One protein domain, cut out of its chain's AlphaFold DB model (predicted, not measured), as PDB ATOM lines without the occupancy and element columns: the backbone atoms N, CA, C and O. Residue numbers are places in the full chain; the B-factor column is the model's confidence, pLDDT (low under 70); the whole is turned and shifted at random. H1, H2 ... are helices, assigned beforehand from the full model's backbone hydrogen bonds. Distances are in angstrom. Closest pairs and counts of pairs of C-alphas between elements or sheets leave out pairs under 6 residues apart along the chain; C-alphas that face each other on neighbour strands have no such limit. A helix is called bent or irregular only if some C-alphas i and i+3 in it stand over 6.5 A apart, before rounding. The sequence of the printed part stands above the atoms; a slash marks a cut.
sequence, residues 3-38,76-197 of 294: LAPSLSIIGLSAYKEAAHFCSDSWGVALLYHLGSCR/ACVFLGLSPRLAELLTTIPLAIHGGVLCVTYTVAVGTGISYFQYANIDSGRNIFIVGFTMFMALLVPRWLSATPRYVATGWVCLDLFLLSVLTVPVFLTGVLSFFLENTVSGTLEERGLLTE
ATOM      1  N   LEU A   3      48.970  23.333   0.659       75.25
ATOM      2  CA  LEU A   3      49.761  24.017  -0.363       75.25
ATOM      3  C   LEU A   3      48.927  24.993  -1.202       75.25
ATOM      4  O   LEU A   3      49.343  26.138  -1.341       75.25
ATOM      5  N   ALA A   4      47.762  24.608  -1.740       78.25
ATOM      6  CA  ALA A   4      46.946  25.525  -2.549       78.25
ATOM      7  C   ALA A   4      46.495  26.802  -1.803       78.25
ATOM      8  O   ALA A   4      46.711  27.891  -2.345       78.25
ATOM      9  N   PRO A   5      45.946  26.742  -0.572       79.50
ATOM     10  CA  PRO A   5      45.609  27.944   0.192       79.50
ATOM     11  C   PRO A   5      46.830  28.822   0.493       79.50
ATOM     12  O   PRO A   5      46.790  30.029   0.259       79.50
ATOM     13  N   SER A   6      47.939  28.226   0.937       79.00
ATOM     14  CA  SER A   6      49.173  28.953   1.257       79.00
ATOM     15  C   SER A   6      49.793  29.621   0.037       79.00
ATOM     16  O   SER A   6      50.168  30.790   0.087       79.00
ATOM     17  N   LEU A   7      49.850  28.909  -1.088       80.50
ATOM     18  CA  LEU A   7      50.373  29.437  -2.343       80.50
ATOM     19  C   LEU A   7      49.462  30.524  -2.918       80.50
ATOM     20  O   LEU A   7      49.969  31.496  -3.467       80.50
ATOM     21  N   SER A   8      48.141  30.431  -2.738       80.56
ATOM     22  CA  SER A   8      47.228  31.523  -3.088       80.56
ATOM     23  C   SER A   8      47.481  32.769  -2.232       80.56
ATOM     24  O   SER A   8      47.488  33.874  -2.765       80.56
ATOM     25  N   ILE A   9      47.727  32.618  -0.926       80.06
ATOM     26  CA  ILE A   9      48.056  33.747  -0.038       80.06
ATOM     27  C   ILE A   9      49.377  34.402  -0.464       80.06
ATOM     28  O   ILE A   9      49.457  35.626  -0.542       80.06
ATOM     29  N   ILE A  10      50.392  33.609  -0.811       77.69
ATOM     30  CA  ILE A  10      51.671  34.129  -1.321       77.69
ATOM     31  C   ILE A  10      51.489  34.753  -2.717       77.69
ATOM     32  O   ILE A  10      52.068  35.787  -3.022       77.69
ATOM     33  N   GLY A  11      50.629  34.190  -3.568       71.62
ATOM     34  CA  GLY A  11      50.301  34.763  -4.873       71.62
ATOM     35  C   GLY A  11      49.695  36.167  -4.770       71.62
ATOM     36  O   GLY A  11      49.943  37.000  -5.642       71.62
ATOM     37  N   LEU A  12      48.964  36.462  -3.686       71.94
ATOM     38  CA  LEU A  12      48.370  37.777  -3.411       71.94
ATOM     39  C   LEU A  12      49.417  38.892  -3.290       71.94
ATOM     40  O   LEU A  12      49.154  40.017  -3.711       71.94
ATOM     41  N   SER A  13      50.612  38.588  -2.783       65.12
ATOM     42  CA  SER A  13      51.697  39.572  -2.674       65.12
ATOM     43  C   SER A  13      52.455  39.794  -3.980       65.12
ATOM     44  O   SER A  13      53.173  40.781  -4.106       65.12
ATOM     45  N   ALA A  14      52.318  38.895  -4.958       64.81
ATOM     46  CA  ALA A  14      52.937  39.028  -6.277       64.81
ATOM     47  C   ALA A  14      52.165  39.990  -7.203       64.81
ATOM     48  O   ALA A  14      52.435  40.065  -8.405       64.81
ATOM     49  N   TYR A  15      51.184  40.723  -6.667       70.62
ATOM     50  CA  TYR A  15      50.377  41.664  -7.426       70.62
ATOM     51  C   TYR A  15      51.223  42.845  -7.921       70.62
ATOM     52  O   TYR A  15      51.774  43.620  -7.140       70.62
ATOM     53  N   LYS A  16      51.317  42.980  -9.249       68.19
ATOM     54  CA  LYS A  16      52.212  43.926  -9.933       68.19
ATOM     55  C   LYS A  16      51.982  45.382  -9.520       68.19
ATOM     56  O   LYS A  16      52.951  46.099  -9.301       68.19
ATOM     57  N   GLU A  17      50.726  45.797  -9.383       65.88
ATOM     58  CA  GLU A  17      50.399  47.175  -8.996       65.88
ATOM     59  C   GLU A  17      50.790  47.453  -7.543       65.88
ATOM     60  O   GLU A  17      51.372  48.492  -7.245       65.88
ATOM     61  N   ALA A  18      50.571  46.493  -6.635       64.56
ATOM     62  CA  ALA A  18      51.021  46.626  -5.252       64.56
ATOM     63  C   ALA A  18      52.548  46.728  -5.178       64.56
ATOM     64  O   ALA A  18      53.067  47.589  -4.474       64.56
ATOM     65  N   ALA A  19      53.264  45.904  -5.948       66.44
ATOM     66  CA  ALA A  19      54.719  45.955  -6.027       66.44
ATOM     67  C   ALA A  19      55.234  47.299  -6.572       66.44
ATOM     68  O   ALA A  19      56.233  47.795  -6.063       66.44
ATOM     69  N   HIS A  20      54.539  47.911  -7.539       72.88
ATOM     70  CA  HIS A  20      54.888  49.231  -8.076       72.88
ATOM     71  C   HIS A  20      54.719  50.340  -7.027       72.88
ATOM     72  O   HIS A  20      55.637  51.120  -6.782       72.88
ATOM     73  N   PHE A  21      53.583  50.372  -6.323       69.19
ATOM     74  CA  PHE A  21      53.385  51.329  -5.226       69.19
ATOM     75  C   PHE A  21      54.378  51.111  -4.077       69.19
ATOM     76  O   PHE A  21      54.808  52.067  -3.431       69.19
ATOM     77  N   CYS A  22      54.774  49.860  -3.827       66.75
ATOM     78  CA  CYS A  22      55.817  49.542  -2.856       66.75
ATOM     79  C   CYS A  22      57.201  50.003  -3.338       66.75
ATOM     80  O   CYS A  22      57.950  50.570  -2.546       66.75
ATOM     81  N   SER A  23      57.555  49.814  -4.613       72.25
ATOM     82  CA  SER A  23      58.869  50.197  -5.149       72.25
ATOM     83  C   SER A  23      59.091  51.705  -5.202       72.25
ATOM     84  O   SER A  23      60.230  52.152  -5.089       72.25
ATOM     85  N   ASP A  24      58.024  52.495  -5.299       73.81
ATOM     86  CA  ASP A  24      58.132  53.955  -5.325       73.81
ATOM     87  C   ASP A  24      58.306  54.558  -3.923       73.81
ATOM     88  O   ASP A  24      58.635  55.734  -3.775       73.81
ATOM     89  N   SER A  25      58.041  53.793  -2.857       69.62
ATOM     90  CA  SER A  25      57.921  54.343  -1.495       69.62
ATOM     91  C   SER A  25      58.458  53.448  -0.375       69.62
ATOM     92  O   SER A  25      58.324  53.791   0.804       69.62
ATOM     93  N   TRP A  26      59.132  52.343  -0.713       68.38
ATOM     94  CA  TRP A  26      59.717  51.410   0.259       68.38
ATOM     95  C   TRP A  26      60.667  52.106   1.238       68.38
ATOM     96  O   TRP A  26      60.639  51.790   2.422       68.38
ATOM     97  N   GLY A  27      61.449  53.092   0.781       68.75
ATOM     98  CA  GLY A  27      62.390  53.832   1.628       68.75
ATOM     99  C   GLY A  27      61.709  54.660   2.722       68.75
ATOM    100  O   GLY A  27      62.208  54.724   3.841       68.75
ATOM    101  N   VAL A  28      60.537  55.236   2.442       66.94
ATOM    102  CA  VAL A  28      59.772  56.036   3.416       66.94
ATOM    103  C   VAL A  28      59.101  55.128   4.449       66.94
ATOM    104  O   VAL A  28      59.104  55.437   5.638       66.94
ATOM    105  N   ALA A  29      58.592  53.970   4.013       62.88
ATOM    106  CA  ALA A  29      58.036  52.953   4.902       62.88
ATOM    107  C   ALA A  29      59.112  52.354   5.821       62.88
ATOM    108  O   ALA A  29      58.889  52.228   7.026       62.88
ATOM    109  N   LEU A  30      60.297  52.059   5.270       67.31
ATOM    110  CA  LEU A  30      61.443  51.589   6.041       67.31
ATOM    111  C   LEU A  30      61.884  52.657   7.042       67.31
ATOM    112  O   LEU A  30      62.087  52.327   8.197       67.31
ATOM    113  N   LEU A  31      61.975  53.930   6.639       66.38
ATOM    114  CA  LEU A  31      62.389  55.030   7.514       66.38
ATOM    115  C   LEU A  31      61.370  55.316   8.627       66.38
ATOM    116  O   LEU A  31      61.770  55.624   9.745       66.38
ATOM    117  N   TYR A  32      60.068  55.172   8.368       64.62
ATOM    118  CA  TYR A  32      59.033  55.292   9.398       64.62
ATOM    119  C   TYR A  32      59.076  54.119  10.385       64.62
ATOM    120  O   TYR A  32      58.987  54.331  11.597       64.62
ATOM    121  N   HIS A  33      59.276  52.892   9.888       62.97
ATOM    122  CA  HIS A  33      59.437  51.716  10.738       62.97
ATOM    123  C   HIS A  33      60.753  51.744  11.520       62.97
ATOM    124  O   HIS A  33      60.711  51.563  12.723       62.97
ATOM    125  N   LEU A  34      61.894  52.040  10.895       62.00
ATOM    126  CA  LEU A  34      63.206  52.186  11.542       62.00
ATOM    127  C   LEU A  34      63.283  53.419  12.451       62.00
ATOM    128  O   LEU A  34      64.009  53.394  13.433       62.00
ATOM    129  N   GLY A  35      62.548  54.491  12.146       60.31
ATOM    130  CA  GLY A  35      62.474  55.701  12.968       60.31
ATOM    131  C   GLY A  35      61.545  55.554  14.177       60.31
ATOM    132  O   GLY A  35      61.826  56.112  15.237       60.31
ATOM    133  N   SER A  36      60.467  54.769  14.050       57.94
ATOM    134  CA  SER A  36      59.568  54.413  15.164       57.94
ATOM    135  C   SER A  36      60.089  53.225  15.973       57.94
ATOM    136  O   SER A  36      59.869  53.144  17.184       57.94
ATOM    137  N   CYS A  37      60.840  52.324  15.341       52.09
ATOM    138  CA  CYS A  37      61.699  51.376  16.022       52.09
ATOM    139  C   CYS A  37      62.882  52.157  16.595       52.09
ATOM    140  O   CYS A  37      63.956  52.212  16.005       52.09
ATOM    141  N   ARG A  38      62.743  52.675  17.819       49.84
ATOM    142  CA  ARG A  38      63.902  52.704  18.716       49.84
ATOM    143  C   ARG A  38      64.344  51.251  18.879       49.84
ATOM    144  O   ARG A  38      63.873  50.577  19.791       49.84
ATOM    145  N   ALA A  76      31.830  48.031  10.906       89.06
ATOM    146  CA  ALA A  76      32.518  49.316  10.874       89.06
ATOM    147  C   ALA A  76      33.160  49.571   9.501       89.06
ATOM    148  O   ALA A  76      32.948  50.637   8.932       89.06
ATOM    149  N   CYS A  77      33.856  48.590   8.920       87.88
ATOM    150  CA  CYS A  77      34.421  48.697   7.573       87.88
ATOM    151  C   CYS A  77      33.352  48.998   6.511       87.88
ATOM    152  O   CYS A  77      33.593  49.825   5.633       87.88
ATOM    153  N   VAL A  78      32.165  48.387   6.604       91.69
ATOM    154  CA  VAL A  78      31.045  48.681   5.693       91.69
ATOM    155  C   VAL A  78      30.578  50.129   5.849       91.69
ATOM    156  O   VAL A  78      30.453  50.833   4.850       91.69
ATOM    157  N   PHE A  79      30.364  50.609   7.076       90.62
ATOM    158  CA  PHE A  79      29.951  51.999   7.303       90.62
ATOM    159  C   PHE A  79      30.997  53.012   6.832       90.62
ATOM    160  O   PHE A  79      30.644  54.007   6.200       90.62
ATOM    161  N   LEU A  80      32.278  52.741   7.091       87.12
ATOM    162  CA  LEU A  80      33.381  53.574   6.619       87.12
ATOM    163  C   LEU A  80      33.427  53.603   5.083       87.12
ATOM    164  O   LEU A  80      33.493  54.687   4.504       87.12
ATOM    165  N   GLY A  81      33.309  52.444   4.426       86.81
ATOM    166  CA  GLY A  81      33.329  52.321   2.964       86.81
ATOM    167  C   GLY A  81      32.115  52.936   2.259       86.81
ATOM    168  O   GLY A  81      32.243  53.418   1.136       86.81
ATOM    169  N   LEU A  82      30.950  52.973   2.912       92.38
ATOM    170  CA  LEU A  82      29.746  53.623   2.381       92.38
ATOM    171  C   LEU A  82      29.770  55.148   2.527       92.38
ATOM    172  O   LEU A  82      28.987  55.833   1.873       92.38
ATOM    173  N   SER A  83      30.629  55.692   3.391       92.75
ATOM    174  CA  SER A  83      30.663  57.127   3.657       92.75
ATOM    175  C   SER A  83      31.573  57.865   2.651       92.75
ATOM    176  O   SER A  83      32.801  57.764   2.721       92.75
ATOM    177  N   PRO A  84      31.017  58.673   1.725       89.38
ATOM    178  CA  PRO A  84      31.820  59.355   0.707       89.38
ATOM    179  C   PRO A  84      32.758  60.412   1.308       89.38
ATOM    180  O   PRO A  84      33.824  60.676   0.767       89.38
ATOM    181  N   ARG A  85      32.398  60.977   2.469       91.50
ATOM    182  CA  ARG A  85      33.220  61.956   3.199       91.50
ATOM    183  C   ARG A  85      34.520  61.363   3.737       91.50
ATOM    184  O   ARG A  85      35.543  62.038   3.731       91.50
ATOM    185  N   LEU A  86      34.491  60.114   4.204       85.00
ATOM    186  CA  LEU A  86      35.706  59.442   4.666       85.00
ATOM    187  C   LEU A  86      36.523  58.928   3.488       85.00
ATOM    188  O   LEU A  86      37.743  58.994   3.547       85.00
ATOM    189  N   ALA A  87      35.878  58.496   2.401       83.94
ATOM    190  CA  ALA A  87      36.582  58.170   1.164       83.94
ATOM    191  C   ALA A  87      37.377  59.380   0.638       83.94
ATOM    192  O   ALA A  87      38.558  59.243   0.334       83.94
ATOM    193  N   GLU A  88      36.772  60.572   0.630       89.38
ATOM    194  CA  GLU A  88      37.450  61.826   0.273       89.38
ATOM    195  C   GLU A  88      38.661  62.088   1.186       89.38
ATOM    196  O   GLU A  88      39.770  62.290   0.692       89.38
ATOM    197  N   LEU A  89      38.498  61.966   2.509       88.56
ATOM    198  CA  LEU A  89      39.605  62.100   3.464       88.56
ATOM    199  C   LEU A  89      40.729  61.082   3.205       88.56
ATOM    200  O   LEU A  89      41.902  61.447   3.228       88.56
ATOM    201  N   LEU A  90      40.401  59.823   2.920       82.88
ATOM    202  CA  LEU A  90      41.392  58.782   2.631       82.88
ATOM    203  C   LEU A  90      42.159  59.063   1.333       82.88
ATOM    204  O   LEU A  90      43.362  58.821   1.281       82.88
ATOM    205  N   THR A  91      41.517  59.653   0.320       85.81
ATOM    206  CA  THR A  91      42.210  60.050  -0.920       85.81
ATOM    207  C   THR A  91      43.194  61.207  -0.736       85.81
ATOM    208  O   THR A  91      44.082  61.377  -1.569       85.81
ATOM    209  N   THR A  92      43.100  61.974   0.359       90.94
ATOM    210  CA  THR A  92      44.096  63.017   0.677       90.94
ATOM    211  C   THR A  92      45.425  62.450   1.180       90.94
ATOM    212  O   THR A  92      46.443  63.144   1.156       90.94
ATOM    213  N   ILE A  93      45.437  61.191   1.633       86.81
ATOM    214  CA  ILE A  93      46.642  60.527   2.126       86.81
ATOM    215  C   ILE A  93      47.565  60.237   0.928       86.81
ATOM    216  O   ILE A  93      47.119  59.657  -0.065       86.81
ATOM    217  N   PRO A  94      48.865  60.580   0.997       86.94
ATOM    218  CA  PRO A  94      49.786  60.366  -0.112       86.94
ATOM    219  C   PRO A  94      49.894  58.884  -0.493       86.94
ATOM    220  O   PRO A  94      49.871  57.987   0.358       86.94
ATOM    221  N   LEU A  95      50.089  58.626  -1.789       81.12
ATOM    222  CA  LEU A  95      50.245  57.276  -2.345       81.12
ATOM    223  C   LEU A  95      51.384  56.491  -1.671       81.12
ATOM    224  O   LEU A  95      51.285  55.278  -1.512       81.12
ATOM    225  N   ALA A  96      52.419  57.189  -1.198       80.25
ATOM    226  CA  ALA A  96      53.543  56.580  -0.496       80.25
ATOM    227  C   ALA A  96      53.140  55.841   0.792       80.25
ATOM    228  O   ALA A  96      53.657  54.761   1.082       80.25
ATOM    229  N   ILE A  97      52.185  56.392   1.550       82.75
ATOM    230  CA  ILE A  97      51.687  55.760   2.780       82.75
ATOM    231  C   ILE A  97      50.861  54.521   2.430       82.75
ATOM    232  O   ILE A  97      51.020  53.481   3.066       82.75
ATOM    233  N   HIS A  98      50.040  54.598   1.379       80.50
ATOM    234  CA  HIS A  98      49.279  53.448   0.890       80.50
ATOM    235  C   HIS A  98      50.202  52.298   0.467       80.50
ATOM    236  O   HIS A  98      49.988  51.161   0.889       80.50
ATOM    237  N   GLY A  99      51.269  52.592  -0.284       81.69
ATOM    238  CA  GLY A  99      52.287  51.607  -0.653       81.69
ATOM    239  C   GLY A  99      52.963  50.971   0.566       81.69
ATOM    240  O   GLY A  99      53.093  49.752   0.630       81.69
ATOM    241  N   GLY A 100      53.316  51.770   1.580       79.88
ATOM    242  CA  GLY A 100      53.909  51.274   2.826       79.88
ATOM    243  C   GLY A 100      52.994  50.329   3.615       79.88
ATOM    244  O   GLY A 100      53.421  49.244   4.011       79.88
ATOM    245  N   VAL A 101      51.724  50.701   3.805       81.88
ATOM    246  CA  VAL A 101      50.737  49.875   4.529       81.88
ATOM    247  C   VAL A 101      50.439  48.574   3.778       81.88
ATOM    248  O   VAL A 101      50.357  47.507   4.396       81.88
ATOM    249  N   LEU A 102      50.322  48.633   2.447       82.00
ATOM    250  CA  LEU A 102      50.148  47.446   1.609       82.00
ATOM    251  C   LEU A 102      51.374  46.528   1.679       82.00
ATOM    252  O   LEU A 102      51.209  45.323   1.850       82.00
ATOM    253  N   CYS A 103      52.589  47.085   1.631       81.88
ATOM    254  CA  CYS A 103      53.838  46.331   1.747       81.88
ATOM    255  C   CYS A 103      53.891  45.506   3.039       81.88
ATOM    256  O   CYS A 103      54.119  44.294   3.002       81.88
ATOM    257  N   VAL A 104      53.627  46.143   4.187       82.44
ATOM    258  CA  VAL A 104      53.636  45.472   5.497       82.44
ATOM    259  C   VAL A 104      52.552  44.395   5.559       82.44
ATOM    260  O   VAL A 104      52.830  43.266   5.958       82.44
ATOM    261  N   THR A 105      51.335  44.710   5.106       81.88
ATOM    262  CA  THR A 105      50.202  43.771   5.127       81.88
ATOM    263  C   THR A 105      50.468  42.541   4.258       81.88
ATOM    264  O   THR A 105      50.262  41.412   4.707       81.88
ATOM    265  N   TYR A 106      50.976  42.733   3.038       84.19
ATOM    266  CA  TYR A 106      51.330  41.628   2.150       84.19
ATOM    267  C   TYR A 106      52.533  40.837   2.658       84.19
ATOM    268  O   TYR A 106      52.531  39.619   2.536       84.19
ATOM    269  N   THR A 107      53.518  41.481   3.288       84.94
ATOM    270  CA  THR A 107      54.652  40.776   3.908       84.94
ATOM    271  C   THR A 107      54.181  39.850   5.026       84.94
ATOM    272  O   THR A 107      54.585  38.689   5.074       84.94
ATOM    273  N   VAL A 108      53.278  40.324   5.892       84.94
ATOM    274  CA  VAL A 108      52.667  39.486   6.933       84.94
ATOM    275  C   VAL A 108      51.867  38.344   6.304       84.94
ATOM    276  O   VAL A 108      52.009  37.209   6.748       84.94
ATOM    277  N   ALA A 109      51.089  38.604   5.248       84.25
ATOM    278  CA  ALA A 109      50.351  37.563   4.530       84.25
ATOM    279  C   ALA A 109      51.277  36.497   3.910       84.25
ATOM    280  O   ALA A 109      51.024  35.303   4.035       84.25
ATOM    281  N   VAL A 110      52.390  36.891   3.289       86.12
ATOM    282  CA  VAL A 110      53.392  35.944   2.766       86.12
ATOM    283  C   VAL A 110      54.020  35.143   3.896       86.12
ATOM    284  O   VAL A 110      54.134  33.926   3.785       86.12
ATOM    285  N   GLY A 111      54.392  35.804   4.995       84.94
ATOM    286  CA  GLY A 111      54.957  35.151   6.171       84.94
ATOM    287  C   GLY A 111      54.014  34.101   6.760       84.94
ATOM    288  O   GLY A 111      54.451  32.989   7.063       84.94
ATOM    289  N   THR A 112      52.715  34.398   6.860       83.56
ATOM    290  CA  THR A 112      51.720  33.410   7.300       83.56
ATOM    291  C   THR A 112      51.547  32.287   6.278       83.56
ATOM    292  O   THR A 112      51.544  31.123   6.673       83.56
ATOM    293  N   GLY A 113      51.511  32.591   4.976       86.25
ATOM    294  CA  GLY A 113      51.489  31.590   3.902       86.25
ATOM    295  C   GLY A 113      52.671  30.614   3.959       86.25
ATOM    296  O   GLY A 113      52.474  29.403   3.906       86.25
ATOM    297  N   ILE A 114      53.892  31.123   4.144       86.88
ATOM    298  CA  ILE A 114      55.103  30.299   4.292       86.88
ATOM    299  C   ILE A 114      55.047  29.473   5.582       86.88
ATOM    300  O   ILE A 114      55.417  28.302   5.578       86.88
ATOM    301  N   SER A 115      54.550  30.054   6.679       85.00
ATOM    302  CA  SER A 115      54.415  29.358   7.970       85.00
ATOM    303  C   SER A 115      53.508  28.131   7.857       85.00
ATOM    304  O   SER A 115      53.776  27.105   8.472       85.00
ATOM    305  N   TYR A 116      52.475  28.184   7.013       84.50
ATOM    306  CA  TYR A 116      51.617  27.028   6.753       84.50
ATOM    307  C   TYR A 116      52.332  25.872   6.037       84.50
ATOM    308  O   TYR A 116      51.897  24.729   6.167       84.50
ATOM    309  N   PHE A 117      53.440  26.109   5.328       85.50
ATOM    310  CA  PHE A 117      54.222  25.009   4.752       85.50
ATOM    311  C   PHE A 117      54.840  24.097   5.811       85.50
ATOM    312  O   PHE A 117      55.121  22.951   5.493       85.50
ATOM    313  N   GLN A 118      54.962  24.547   7.064       83.50
ATOM    314  CA  GLN A 118      55.419  23.709   8.179       83.50
ATOM    315  C   GLN A 118      54.496  22.511   8.445       83.50
ATOM    316  O   GLN A 118      54.926  21.525   9.033       83.50
ATOM    317  N   TYR A 119      53.232  22.581   8.016       81.38
ATOM    318  CA  TYR A 119      52.292  21.467   8.144       81.38
ATOM    319  C   TYR A 119      52.408  20.445   7.009       81.38
ATOM    320  O   TYR A 119      51.781  19.395   7.089       81.38
ATOM    321  N   ALA A 120      53.165  20.738   5.950       83.75
ATOM    322  CA  ALA A 120      53.423  19.826   4.842       83.75
ATOM    323  C   ALA A 120      54.892  19.381   4.856       83.75
ATOM    324  O   ALA A 120      55.770  20.110   5.312       83.75
ATOM    325  N   ASN A 121      55.185  18.195   4.317       85.38
ATOM    326  CA  ASN A 121      56.571  17.747   4.188       85.38
ATOM    327  C   ASN A 121      57.274  18.532   3.062       85.38
ATOM    328  O   ASN A 121      57.115  18.203   1.883       85.38
ATOM    329  N   ILE A 122      58.007  19.594   3.407       85.19
ATOM    330  CA  ILE A 122      58.690  20.456   2.428       85.19
ATOM    331  C   ILE A 122      59.963  19.823   1.851       85.19
ATOM    332  O   ILE A 122      60.436  20.275   0.815       85.19
ATOM    333  N   ASP A 123      60.474  18.755   2.464       86.75
ATOM    334  CA  ASP A 123      61.657  18.032   1.983       86.75
ATOM    335  C   ASP A 123      61.317  17.057   0.842       86.75
ATOM    336  O   ASP A 123      62.201  16.570   0.135       86.75
ATOM    337  N   SER A 124      60.026  16.791   0.604       90.19
ATOM    338  CA  SER A 124      59.585  15.988  -0.538       90.19
ATOM    339  C   SER A 124      59.798  16.740  -1.855       90.19
ATOM    340  O   SER A 124      59.253  17.827  -2.077       90.19
ATOM    341  N   GLY A 125      60.515  16.108  -2.793       91.12
ATOM    342  CA  GLY A 125      60.735  16.642  -4.140       91.12
ATOM    343  C   GLY A 125      59.436  16.966  -4.888       91.12
ATOM    344  O   GLY A 125      59.398  17.929  -5.655       91.12
ATOM    345  N   ARG A 126      58.340  16.241  -4.605       91.12
ATOM    346  CA  ARG A 126      56.993  16.545  -5.118       91.12
ATOM    347  C   ARG A 126      56.542  17.940  -4.689       91.12
ATOM    348  O   ARG A 126      56.105  18.726  -5.527       91.12
ATOM    349  N   ASN A 127      56.626  18.245  -3.398       91.25
ATOM    350  CA  ASN A 127      56.136  19.506  -2.847       91.25
ATOM    351  C   ASN A 127      57.009  20.684  -3.291       91.25
ATOM    352  O   ASN A 127      56.470  21.716  -3.695       91.25
ATOM    353  N   ILE A 128      58.334  20.499  -3.315       92.38
ATOM    354  CA  ILE A 128      59.282  21.490  -3.849       92.38
ATOM    355  C   ILE A 128      58.964  21.797  -5.318       92.38
ATOM    356  O   ILE A 128      58.882  22.967  -5.697       92.38
ATOM    357  N   PHE A 129      58.721  20.766  -6.138       93.50
ATOM    358  CA  PHE A 129      58.342  20.943  -7.540       93.50
ATOM    359  C   PHE A 129      57.026  21.715  -7.687       93.50
ATOM    360  O   PHE A 129      56.981  22.681  -8.446       93.50
ATOM    361  N   ILE A 130      55.973  21.344  -6.946       93.00
ATOM    362  CA  ILE A 130      54.667  22.021  -7.011       93.00
ATOM    363  C   ILE A 130      54.808  23.502  -6.640       93.00
ATOM    364  O   ILE A 130      54.350  24.369  -7.383       93.00
ATOM    365  N   VAL A 131      55.474  23.812  -5.526       92.44
ATOM    366  CA  VAL A 131      55.686  25.195  -5.065       92.44
ATOM    367  C   VAL A 131      56.489  26.001  -6.090       92.44
ATOM    368  O   VAL A 131      56.058  27.079  -6.498       92.44
ATOM    369  N   GLY A 132      57.627  25.473  -6.546       92.31
ATOM    370  CA  GLY A 132      58.500  26.171  -7.492       92.31
ATOM    371  C   GLY A 132      57.842  26.389  -8.854       92.31
ATOM    372  O   GLY A 132      57.857  27.501  -9.384       92.31
ATOM    373  N   PHE A 133      57.212  25.349  -9.406       93.94
ATOM    374  CA  PHE A 133      56.552  25.416 -10.707       93.94
ATOM    375  C   PHE A 133      55.356  26.368 -10.692       93.94
ATOM    376  O   PHE A 133      55.209  27.180 -11.606       93.94
ATOM    377  N   THR A 134      54.518  26.312  -9.651       93.69
ATOM    378  CA  THR A 134      53.343  27.190  -9.542       93.69
ATOM    379  C   THR A 134      53.739  28.652  -9.406       93.69
ATOM    380  O   THR A 134      53.176  29.484 -10.110       93.69
ATOM    381  N   MET A 135      54.750  28.964  -8.590       90.69
ATOM    382  CA  MET A 135      55.270  30.328  -8.452       90.69
ATOM    383  C   MET A 135      55.886  30.852  -9.747       90.69
ATOM    384  O   MET A 135      55.609  31.981 -10.153       90.69
ATOM    385  N   PHE A 136      56.683  30.033 -10.434       91.94
ATOM    386  CA  PHE A 136      57.282  30.422 -11.706       91.94
ATOM    387  C   PHE A 136      56.216  30.687 -12.778       91.94
ATOM    388  O   PHE A 136      56.220  31.744 -13.416       91.94
ATOM    389  N   MET A 137      55.257  29.772 -12.941       92.75
ATOM    390  CA  MET A 137      54.175  29.923 -13.915       92.75
ATOM    391  C   MET A 137      53.248  31.093 -13.583       92.75
ATOM    392  O   MET A 137      52.833  31.808 -14.495       92.75
ATOM    393  N   ALA A 138      52.980  31.348 -12.302       90.25
ATOM    394  CA  ALA A 138      52.163  32.473 -11.860       90.25
ATOM    395  C   ALA A 138      52.746  33.843 -12.224       90.25
ATOM    396  O   ALA A 138      51.999  34.804 -12.386       90.25
ATOM    397  N   LEU A 139      54.067  33.942 -12.383       88.19
ATOM    398  CA  LEU A 139      54.733  35.161 -12.847       88.19
ATOM    399  C   LEU A 139      54.893  35.189 -14.372       88.19
ATOM    400  O   LEU A 139      54.793  36.255 -14.987       88.19
ATOM    401  N   LEU A 140      55.147  34.030 -14.986       91.12
ATOM    402  CA  LEU A 140      55.408  33.910 -16.419       91.12
ATOM    403  C   LEU A 140      54.138  34.069 -17.265       91.12
ATOM    404  O   LEU A 140      54.125  34.857 -18.211       91.12
ATOM    405  N   VAL A 141      53.073  33.338 -16.934       90.69
ATOM    406  CA  VAL A 141      51.860  33.250 -17.762       90.69
ATOM    407  C   VAL A 141      51.132  34.595 -17.863       90.69
ATOM    408  O   VAL A 141      50.860  35.003 -18.993       90.69
ATOM    409  N   PRO A 142      50.895  35.361 -16.775       88.50
ATOM    410  CA  PRO A 142      50.276  36.682 -16.892       88.50
ATOM    411  C   PRO A 142      51.081  37.642 -17.770       88.50
ATOM    412  O   PRO A 142      50.510  38.430 -18.527       88.50
ATOM    413  N   ARG A 143      52.421  37.566 -17.714       88.00
ATOM    414  CA  ARG A 143      53.303  38.383 -18.562       88.00
ATOM    415  C   ARG A 143      53.229  37.979 -20.027       88.00
ATOM    416  O   ARG A 143      53.148  38.855 -20.885       88.00
ATOM    417  N   TRP A 144      53.227  36.682 -20.310       90.12
ATOM    418  CA  TRP A 144      53.101  36.169 -21.671       90.12
ATOM    419  C   TRP A 144      51.744  36.530 -22.298       90.12
ATOM    420  O   TRP A 144      51.701  37.038 -23.421       90.12
ATOM    421  N   LEU A 145      50.649  36.376 -21.544       89.50
ATOM    422  CA  LEU A 145      49.298  36.744 -21.982       89.50
ATOM    423  C   LEU A 145      49.158  38.244 -22.239       89.50
ATOM    424  O   LEU A 145      48.575  38.644 -23.244       89.50
ATOM    425  N   SER A 146      49.748  39.075 -21.375       85.31
ATOM    426  CA  SER A 146      49.757  40.531 -21.561       85.31
ATOM    427  C   SER A 146      50.506  40.947 -22.833       85.31
ATOM    428  O   SER A 146      50.122  41.914 -23.484       85.31
ATOM    429  N   ALA A 147      51.567  40.222 -23.203       87.75
ATOM    430  CA  ALA A 147      52.334  40.485 -24.420       87.75
ATOM    431  C   ALA A 147      51.643  39.962 -25.693       87.75
ATOM    432  O   ALA A 147      51.884  40.481 -26.782       87.75
ATOM    433  N   THR A 148      50.790  38.940 -25.576       86.56
ATOM    434  CA  THR A 148      50.155  38.269 -26.721       86.56
ATOM    435  C   THR A 148      48.650  38.034 -26.518       86.56
ATOM    436  O   THR A 148      48.175  36.899 -26.574       86.56
ATOM    437  N   PRO A 149      47.835  39.099 -26.380       77.50
ATOM    438  CA  PRO A 149      46.409  38.973 -26.057       77.50
ATOM    439  C   PRO A 149      45.576  38.286 -27.154       77.50
ATOM    440  O   PRO A 149      44.464  37.843 -26.899       77.50
ATOM    441  N   ARG A 150      46.105  38.166 -28.381       74.50
ATOM    442  CA  ARG A 150      45.415  37.556 -29.532       74.50
ATOM    443  C   ARG A 150      45.355  36.023 -29.506       74.50
ATOM    444  O   ARG A 150      44.679  35.454 -30.355       74.50
ATOM    445  N   TYR A 151      46.057  35.361 -28.584       75.50
ATOM    446  CA  TYR A 151      46.059  33.894 -28.492       75.50
ATOM    447  C   TYR A 151      44.841  33.321 -27.758       75.50
ATOM    448  O   TYR A 151      44.470  32.175 -28.002       75.50
ATOM    449  N   VAL A 152      44.187  34.107 -26.898       76.25
ATOM    450  CA  VAL A 152      42.909  33.731 -26.276       76.25
ATOM    451  C   VAL A 152      41.789  34.166 -27.220       76.25
ATOM    452  O   VAL A 152      41.167  35.203 -27.024       76.25
ATOM    453  N   ALA A 153      41.609  33.418 -28.307       76.44
ATOM    454  CA  ALA A 153      40.563  33.658 -29.296       76.44
ATOM    455  C   ALA A 153      39.643  32.435 -29.358       76.44
ATOM    456  O   ALA A 153      39.733  31.608 -30.265       76.44
ATOM    457  N   THR A 154      38.760  32.310 -28.368       81.12
ATOM    458  CA  THR A 154      37.756  31.234 -28.299       81.12
ATOM    459  C   THR A 154      36.574  31.505 -29.245       81.12
ATOM    460  O   THR A 154      35.689  30.667 -29.402       81.12
ATOM    461  N   GLY A 155      36.547  32.687 -29.878       81.94
ATOM    462  CA  GLY A 155      35.498  33.145 -30.796       81.94
ATOM    463  C   GLY A 155      34.379  33.935 -30.109       81.94
ATOM    464  O   GLY A 155      33.508  34.479 -30.784       81.94
ATOM    465  N   TRP A 156      34.420  34.039 -28.778       87.44
ATOM    466  CA  TRP A 156      33.437  34.742 -27.954       87.44
ATOM    467  C   TRP A 156      34.122  35.869 -27.182       87.44
ATOM    468  O   TRP A 156      34.783  35.622 -26.176       87.44
ATOM    469  N   VAL A 157      33.898  37.118 -27.600       86.50
ATOM    470  CA  VAL A 157      34.591  38.302 -27.050       86.50
ATOM    471  C   VAL A 157      34.457  38.412 -25.525       86.50
ATOM    472  O   VAL A 157      35.437  38.682 -24.837       86.50
ATOM    473  N   CYS A 158      33.266  38.169 -24.968       87.19
ATOM    474  CA  CYS A 158      33.062  38.228 -23.517       87.19
ATOM    475  C   CYS A 158      33.835  37.139 -22.761       87.19
ATOM    476  O   CYS A 158      34.359  37.406 -21.682       87.19
ATOM    477  N   LEU A 159      33.907  35.926 -23.317       87.94
ATOM    478  CA  LEU A 159      34.632  34.816 -22.703       87.94
ATOM    479  C   LEU A 159      36.138  35.066 -22.757       87.94
ATOM    480  O   LEU A 159      36.820  34.863 -21.759       87.94
ATOM    481  N   ASP A 160      36.633  35.570 -23.884       87.62
ATOM    482  CA  ASP A 160      38.047  35.881 -24.079       87.62
ATOM    483  C   ASP A 160      38.513  36.959 -23.092       87.62
ATOM    484  O   ASP A 160      39.541  36.801 -22.436       87.62
ATOM    485  N   LEU A 161      37.717  38.018 -22.901       89.06
ATOM    486  CA  LEU A 161      37.999  39.065 -21.912       89.06
ATOM    487  C   LEU A 161      37.948  38.545 -20.475       89.06
ATOM    488  O   LEU A 161      38.798  38.904 -19.659       89.06
ATOM    489  N   PHE A 162      36.967  37.701 -20.160       90.50
ATOM    490  CA  PHE A 162      36.854  37.087 -18.841       90.50
ATOM    491  C   PHE A 162      38.061  36.192 -18.537       90.50
ATOM    492  O   PHE A 162      38.699  36.352 -17.497       90.50
ATOM    493  N   LEU A 163      38.415  35.295 -19.461       88.19
ATOM    494  CA  LEU A 163      39.565  34.406 -19.324       88.19
ATOM    495  C   LEU A 163      40.864  35.197 -19.233       88.19
ATOM    496  O   LEU A 163      41.673  34.918 -18.355       88.19
ATOM    497  N   LEU A 164      41.051  36.215 -20.075       89.31
ATOM    498  CA  LEU A 164      42.234  37.065 -20.018       89.31
ATOM    499  C   LEU A 164      42.331  37.796 -18.674       89.31
ATOM    500  O   LEU A 164      43.404  37.824 -18.077       89.31
ATOM    501  N   SER A 165      41.221  38.338 -18.167       89.62
ATOM    502  CA  SER A 165      41.185  39.021 -16.871       89.62
ATOM    503  C   SER A 165      41.562  38.077 -15.732       89.62
ATOM    504  O   SER A 165      42.449  38.394 -14.944       89.62
ATOM    505  N   VAL A 166      40.951  36.894 -15.684       89.81
ATOM    506  CA  VAL A 166      41.169  35.910 -14.619       89.81
ATOM    507  C   VAL A 166      42.575  35.300 -14.686       89.81
ATOM    508  O   VAL A 166      43.241  35.164 -13.662       89.81
ATOM    509  N   LEU A 167      43.066  34.983 -15.887       88.31
ATOM    510  CA  LEU A 167      44.366  34.339 -16.102       88.31
ATOM    511  C   LEU A 167      45.548  35.316 -15.952       88.31
ATOM    512  O   LEU A 167      46.683  34.888 -15.749       88.31
ATOM    513  N   THR A 168      45.280  36.625 -15.992       87.94
ATOM    514  CA  THR A 168      46.271  37.675 -15.703       87.94
ATOM    515  C   THR A 168      46.444  37.917 -14.197       87.94
ATOM    516  O   THR A 168      47.417  38.553 -13.796       87.94
ATOM    517  N   VAL A 169      45.560  37.393 -13.337       90.00
ATOM    518  CA  VAL A 169      45.690  37.505 -11.874       90.00
ATOM    519  C   VAL A 169      46.610  36.391 -11.344       90.00
ATOM    520  O   VAL A 169      46.191  35.230 -11.310       90.00
ATOM    521  N   PRO A 170      47.831  36.704 -10.852       87.81
ATOM    522  CA  PRO A 170      48.785  35.684 -10.402       87.81
ATOM    523  C   PRO A 170      48.235  34.827  -9.260       87.81
ATOM    524  O   PRO A 170      48.416  33.620  -9.256       87.81
ATOM    525  N   VAL A 171      47.491  35.438  -8.331       89.06
ATOM    526  CA  VAL A 171      46.841  34.772  -7.185       89.06
ATOM    527  C   VAL A 171      45.969  33.601  -7.623       89.06
ATOM    528  O   VAL A 171      46.081  32.492  -7.100       89.06
ATOM    529  N   PHE A 172      45.098  33.865  -8.599       90.00
ATOM    530  CA  PHE A 172      44.152  32.889  -9.113       90.00
ATOM    531  C   PHE A 172      44.896  31.762  -9.821       90.00
ATOM    532  O   PHE A 172      44.646  30.586  -9.555       90.00
ATOM    533  N   LEU A 173      45.853  32.125 -10.674       91.38
ATOM    534  CA  LEU A 173      46.656  31.166 -11.414       91.38
ATOM    535  C   LEU A 173      47.471  30.263 -10.479       91.38
ATOM    536  O   LEU A 173      47.456  29.046 -10.655       91.38
ATOM    537  N   THR A 174      48.116  30.827  -9.456       91.69
ATOM    538  CA  THR A 174      48.832  30.063  -8.429       91.69
ATOM    539  C   THR A 174      47.900  29.081  -7.722       91.69
ATOM    540  O   THR A 174      48.248  27.910  -7.574       91.69
ATOM    541  N   GLY A 175      46.711  29.533  -7.306       91.19
ATOM    542  CA  GLY A 175      45.731  28.697  -6.613       91.19
ATOM    543  C   GLY A 175      45.237  27.533  -7.473       91.19
ATOM    544  O   GLY A 175      45.294  26.384  -7.037       91.19
ATOM    545  N   VAL A 176      44.809  27.807  -8.711       91.56
ATOM    546  CA  VAL A 176      44.314  26.778  -9.643       91.56
ATOM    547  C   VAL A 176      45.415  25.796 -10.026       91.56
ATOM    548  O   VAL A 176      45.181  24.590 -10.028       91.56
ATOM    549  N   LEU A 177      46.618  26.287 -10.327       92.69
ATOM    550  CA  LEU A 177      47.724  25.436 -10.752       92.69
ATOM    551  C   LEU A 177      48.239  24.564  -9.604       92.69
ATOM    552  O   LEU A 177      48.484  23.377  -9.805       92.69
ATOM    553  N   SER A 178      48.352  25.128  -8.398       92.19
ATOM    554  CA  SER A 178      48.718  24.373  -7.198       92.19
ATOM    555  C   SER A 178      47.686  23.299  -6.896       92.19
ATOM    556  O   SER A 178      48.031  22.128  -6.763       92.19
ATOM    557  N   PHE A 179      46.406  23.669  -6.917       91.06
ATOM    558  CA  PHE A 179      45.318  22.727  -6.726       91.06
ATOM    559  C   PHE A 179      45.352  21.595  -7.766       91.06
ATOM    560  O   PHE A 179      45.260  20.418  -7.418       91.06
ATOM    561  N   PHE A 180      45.521  21.926  -9.047       92.56
ATOM    562  CA  PHE A 180      45.588  20.936 -10.118       92.56
ATOM    563  C   PHE A 180      46.772  19.976  -9.940       92.56
ATOM    564  O   PHE A 180      46.606  18.759 -10.048       92.56
ATOM    565  N   LEU A 181      47.955  20.493  -9.609       90.88
ATOM    566  CA  LEU A 181      49.155  19.680  -9.413       90.88
ATOM    567  C   LEU A 181      49.105  18.849  -8.129       90.88
ATOM    568  O   LEU A 181      49.570  17.710  -8.129       90.88
ATOM    569  N   GLU A 182      48.489  19.354  -7.060       88.50
ATOM    570  CA  GLU A 182      48.279  18.582  -5.833       88.50
ATOM    571  C   GLU A 182      47.425  17.327  -6.078       88.50
ATOM    572  O   GLU A 182      47.670  16.291  -5.448       88.50
ATOM    573  N   ASN A 183      46.460  17.409  -7.002       87.31
ATOM    574  CA  ASN A 183      45.595  16.292  -7.387       87.31
ATOM    575  C   ASN A 183      46.222  15.384  -8.453       87.31
ATOM    576  O   ASN A 183      46.029  14.173  -8.407       87.31
ATOM    577  N   THR A 184      46.967  15.958  -9.400       88.12
ATOM    578  CA  THR A 184      47.551  15.208 -10.523       88.12
ATOM    579  C   THR A 184      48.784  14.413 -10.099       88.12
ATOM    580  O   THR A 184      48.990  13.295 -10.565       88.12
ATOM    581  N   VAL A 185      49.611  14.965  -9.206       88.25
ATOM    582  CA  VAL A 185      50.835  14.302  -8.745       88.25
ATOM    583  C   VAL A 185      50.525  13.420  -7.538       88.25
ATOM    584  O   VAL A 185      50.178  13.922  -6.459       88.25
ATOM    585  N   SER A 186      50.685  12.106  -7.714       85.12
ATOM    586  CA  SER A 186      50.578  11.107  -6.646       85.12
ATOM    587  C   SER A 186      51.490  11.468  -5.472       85.12
ATOM    588  O   SER A 186      52.635  11.860  -5.673       85.12
ATOM    589  N   GLY A 187      50.976  11.362  -4.249       80.06
ATOM    590  CA  GLY A 187      51.721  11.653  -3.026       80.06
ATOM    591  C   GLY A 187      51.035  11.036  -1.813       80.06
ATOM    592  O   GLY A 187      49.849  10.689  -1.878       80.06
ATOM    593  N   THR A 188      51.776  10.879  -0.722       83.00
ATOM    594  CA  THR A 188      51.268  10.270   0.515       83.00
ATOM    595  C   THR A 188      50.439  11.266   1.338       83.00
ATOM    596  O   THR A 188      50.448  12.477   1.104       83.00
ATOM    597  N   LEU A 189      49.673  10.767   2.316       80.00
ATOM    598  CA  LEU A 189      48.889  11.624   3.218       80.00
ATOM    599  C   LEU A 189      49.779  12.504   4.111       80.00
ATOM    600  O   LEU A 189      49.398  13.628   4.439       80.00
ATOM    601  N   GLU A 190      50.968  12.012   4.456       78.62
ATOM    602  CA  GLU A 190      51.979  12.749   5.214       78.62
ATOM    603  C   GLU A 190      52.523  13.935   4.414       78.62
ATOM    604  O   GLU A 190      52.530  15.064   4.898       78.62
ATOM    605  N   GLU A 191      52.860  13.718   3.139       81.31
ATOM    606  CA  GLU A 191      53.339  14.782   2.249       81.31
ATOM    607  C   GLU A 191      52.317  15.909   2.070       81.31
ATOM    608  O   GLU A 191      52.686  17.060   1.836       81.31
ATOM    609  N   ARG A 192      51.025  15.597   2.200       81.56
ATOM    610  CA  ARG A 192      49.913  16.553   2.078       81.56
ATOM    611  C   ARG A 192      49.568  17.275   3.384       81.56
ATOM    612  O   ARG A 192      48.686  18.143   3.361       81.56
ATOM    613  N   GLY A 193      50.213  16.907   4.495       77.44
ATOM    614  CA  GLY A 193      49.943  17.454   5.825       77.44
ATOM    615  C   GLY A 193      48.636  16.970   6.455       77.44
ATOM    616  O   GLY A 193      48.044  17.683   7.259       77.44
ATOM    617  N   LEU A 194      48.137  15.794   6.050       77.25
ATOM    618  CA  LEU A 194      46.827  15.272   6.469       77.25
ATOM    619  C   LEU A 194      46.899  14.273   7.636       77.25
ATOM    620  O   LEU A 194      45.868  13.979   8.238       77.25
ATOM    621  N   LEU A 195      48.084  13.760   7.989       68.25
ATOM    622  CA  LEU A 195      48.221  12.805   9.099       68.25
ATOM    623  C   LEU A 195      47.871  13.418  10.460       68.25
ATOM    624  O   LEU A 195      47.219  12.766  11.273       68.25
ATOM    625  N   THR A 196      48.240  14.679  10.692       58.28
ATOM    626  CA  THR A 196      47.945  15.377  11.951       58.28
ATOM    627  C   THR A 196      46.441  15.560  12.156       58.28
ATOM    628  O   THR A 196      45.957  15.425  13.275       58.28
ATOM    629  N   GLU A 197      45.675  15.798  11.084       55.38
ATOM    630  CA  GLU A 197      44.210  15.849  11.162       55.38
ATOM    631  C   GLU A 197      43.605  14.465  11.420       55.38
ATOM    632  O   GLU A 197      42.697  14.331  12.234       55.38
TER     633      GLU A 197
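Overview. This is residues 3 to 38 and 76 to 197 of the 294 residues of the protein "Solute carrier family 23 member 3" of Chelonia mydas (UniProt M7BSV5). H1 forms the middle of a loose helical body, side by side with the long H6 on one side and with H9 on the other, while H7 crosses both H1 and H9 at a slant. H2 and H3 cross the first part of H6, H7 and H8 make an open hairpin, and residues 76 to 89, with H4 and most of H5, stick out. The 158 printed residues hold nine named helices, H1 to H9 in chain order, and no named strand; the class is all helix. The whole is loose, with a radius of gyration of the C-alphas of 19.4 A and spans of 53 by 51 by 32 A.

Arrangement. H1, residues 3 to 13, touches H6, residues 95 to 119, at a shallow tilt of 15 degrees, opposite ways; the closest C-alphas, of Ser 6 and Gly 113, are 4.4 A apart, and H6 touches it with residues 106 to 117 alone. H1, H7, residues 125 to 147, and H9, residues 170 to 184, form a bundle, three helices that touch one another. H1 and H9 run opposite ways at a shallow tilt of 15 degrees, closest at the C-alphas of Gly 11 and Val 171, 4.2 A. H7 and H9 run opposite ways at a steep tilt of 41 degrees, closest at the C-alphas of Ala 138 and Pro 170, 4.9 A. H7 has a kink of 26 degrees near residue 137; it is neither bent nor irregular, but only just: C-alphas 139 and 142 are 6.2 A apart. H2, residues 16 to 23, touches H6 at a steep tilt of 66 degrees, closest at the C-alphas of Cys 22 and Gly 99, 4.6 A. H3, residues 26 to 36, touches H6 about perpendicular, at 83 degrees, closest at the C-alphas of Ala 29 and Gly 100, 4.9 A. H8, residues 157 to 167, forms a hairpin with H7; they only just touch, with 3 pairs of C-alphas within 8 A, closest at Pro 142 and Leu 167, 6.4 A. H4, residues 76 to 82, and H5, residues 84 to 91, only just touch, with 3 such pairs, and only at the corner, closest at the C-alphas of Leu 80 and Leu 86, 6.6 A. Every O i to N i+4 pair is within hydrogen-bond range in H2, H3, H4, H5, H8 and H9; the counts are 6 of 7 in H1, 18 of 21 in H6 and 17 of 19 in H7.

Along the chain. H1 begins at C-alpha 3, (49.761, 24.017, -0.363). H6 is 37.4 A long, H7 32.4 A and H9 20.5 A, ending at C-alpha 184, (47.551, 15.208, -10.523).

Size, cuts and confidence. Residues 39 to 75 are not printed, and C-alphas 38 and 76 are 32.5 A apart across the cut. Of the links printed whole, none is long. Residues 185 to 197 hold no named element. Mean pLDDT of the printed part is 82.1; 25 residues are under 70, among them 25 to 38 and 195 to 197.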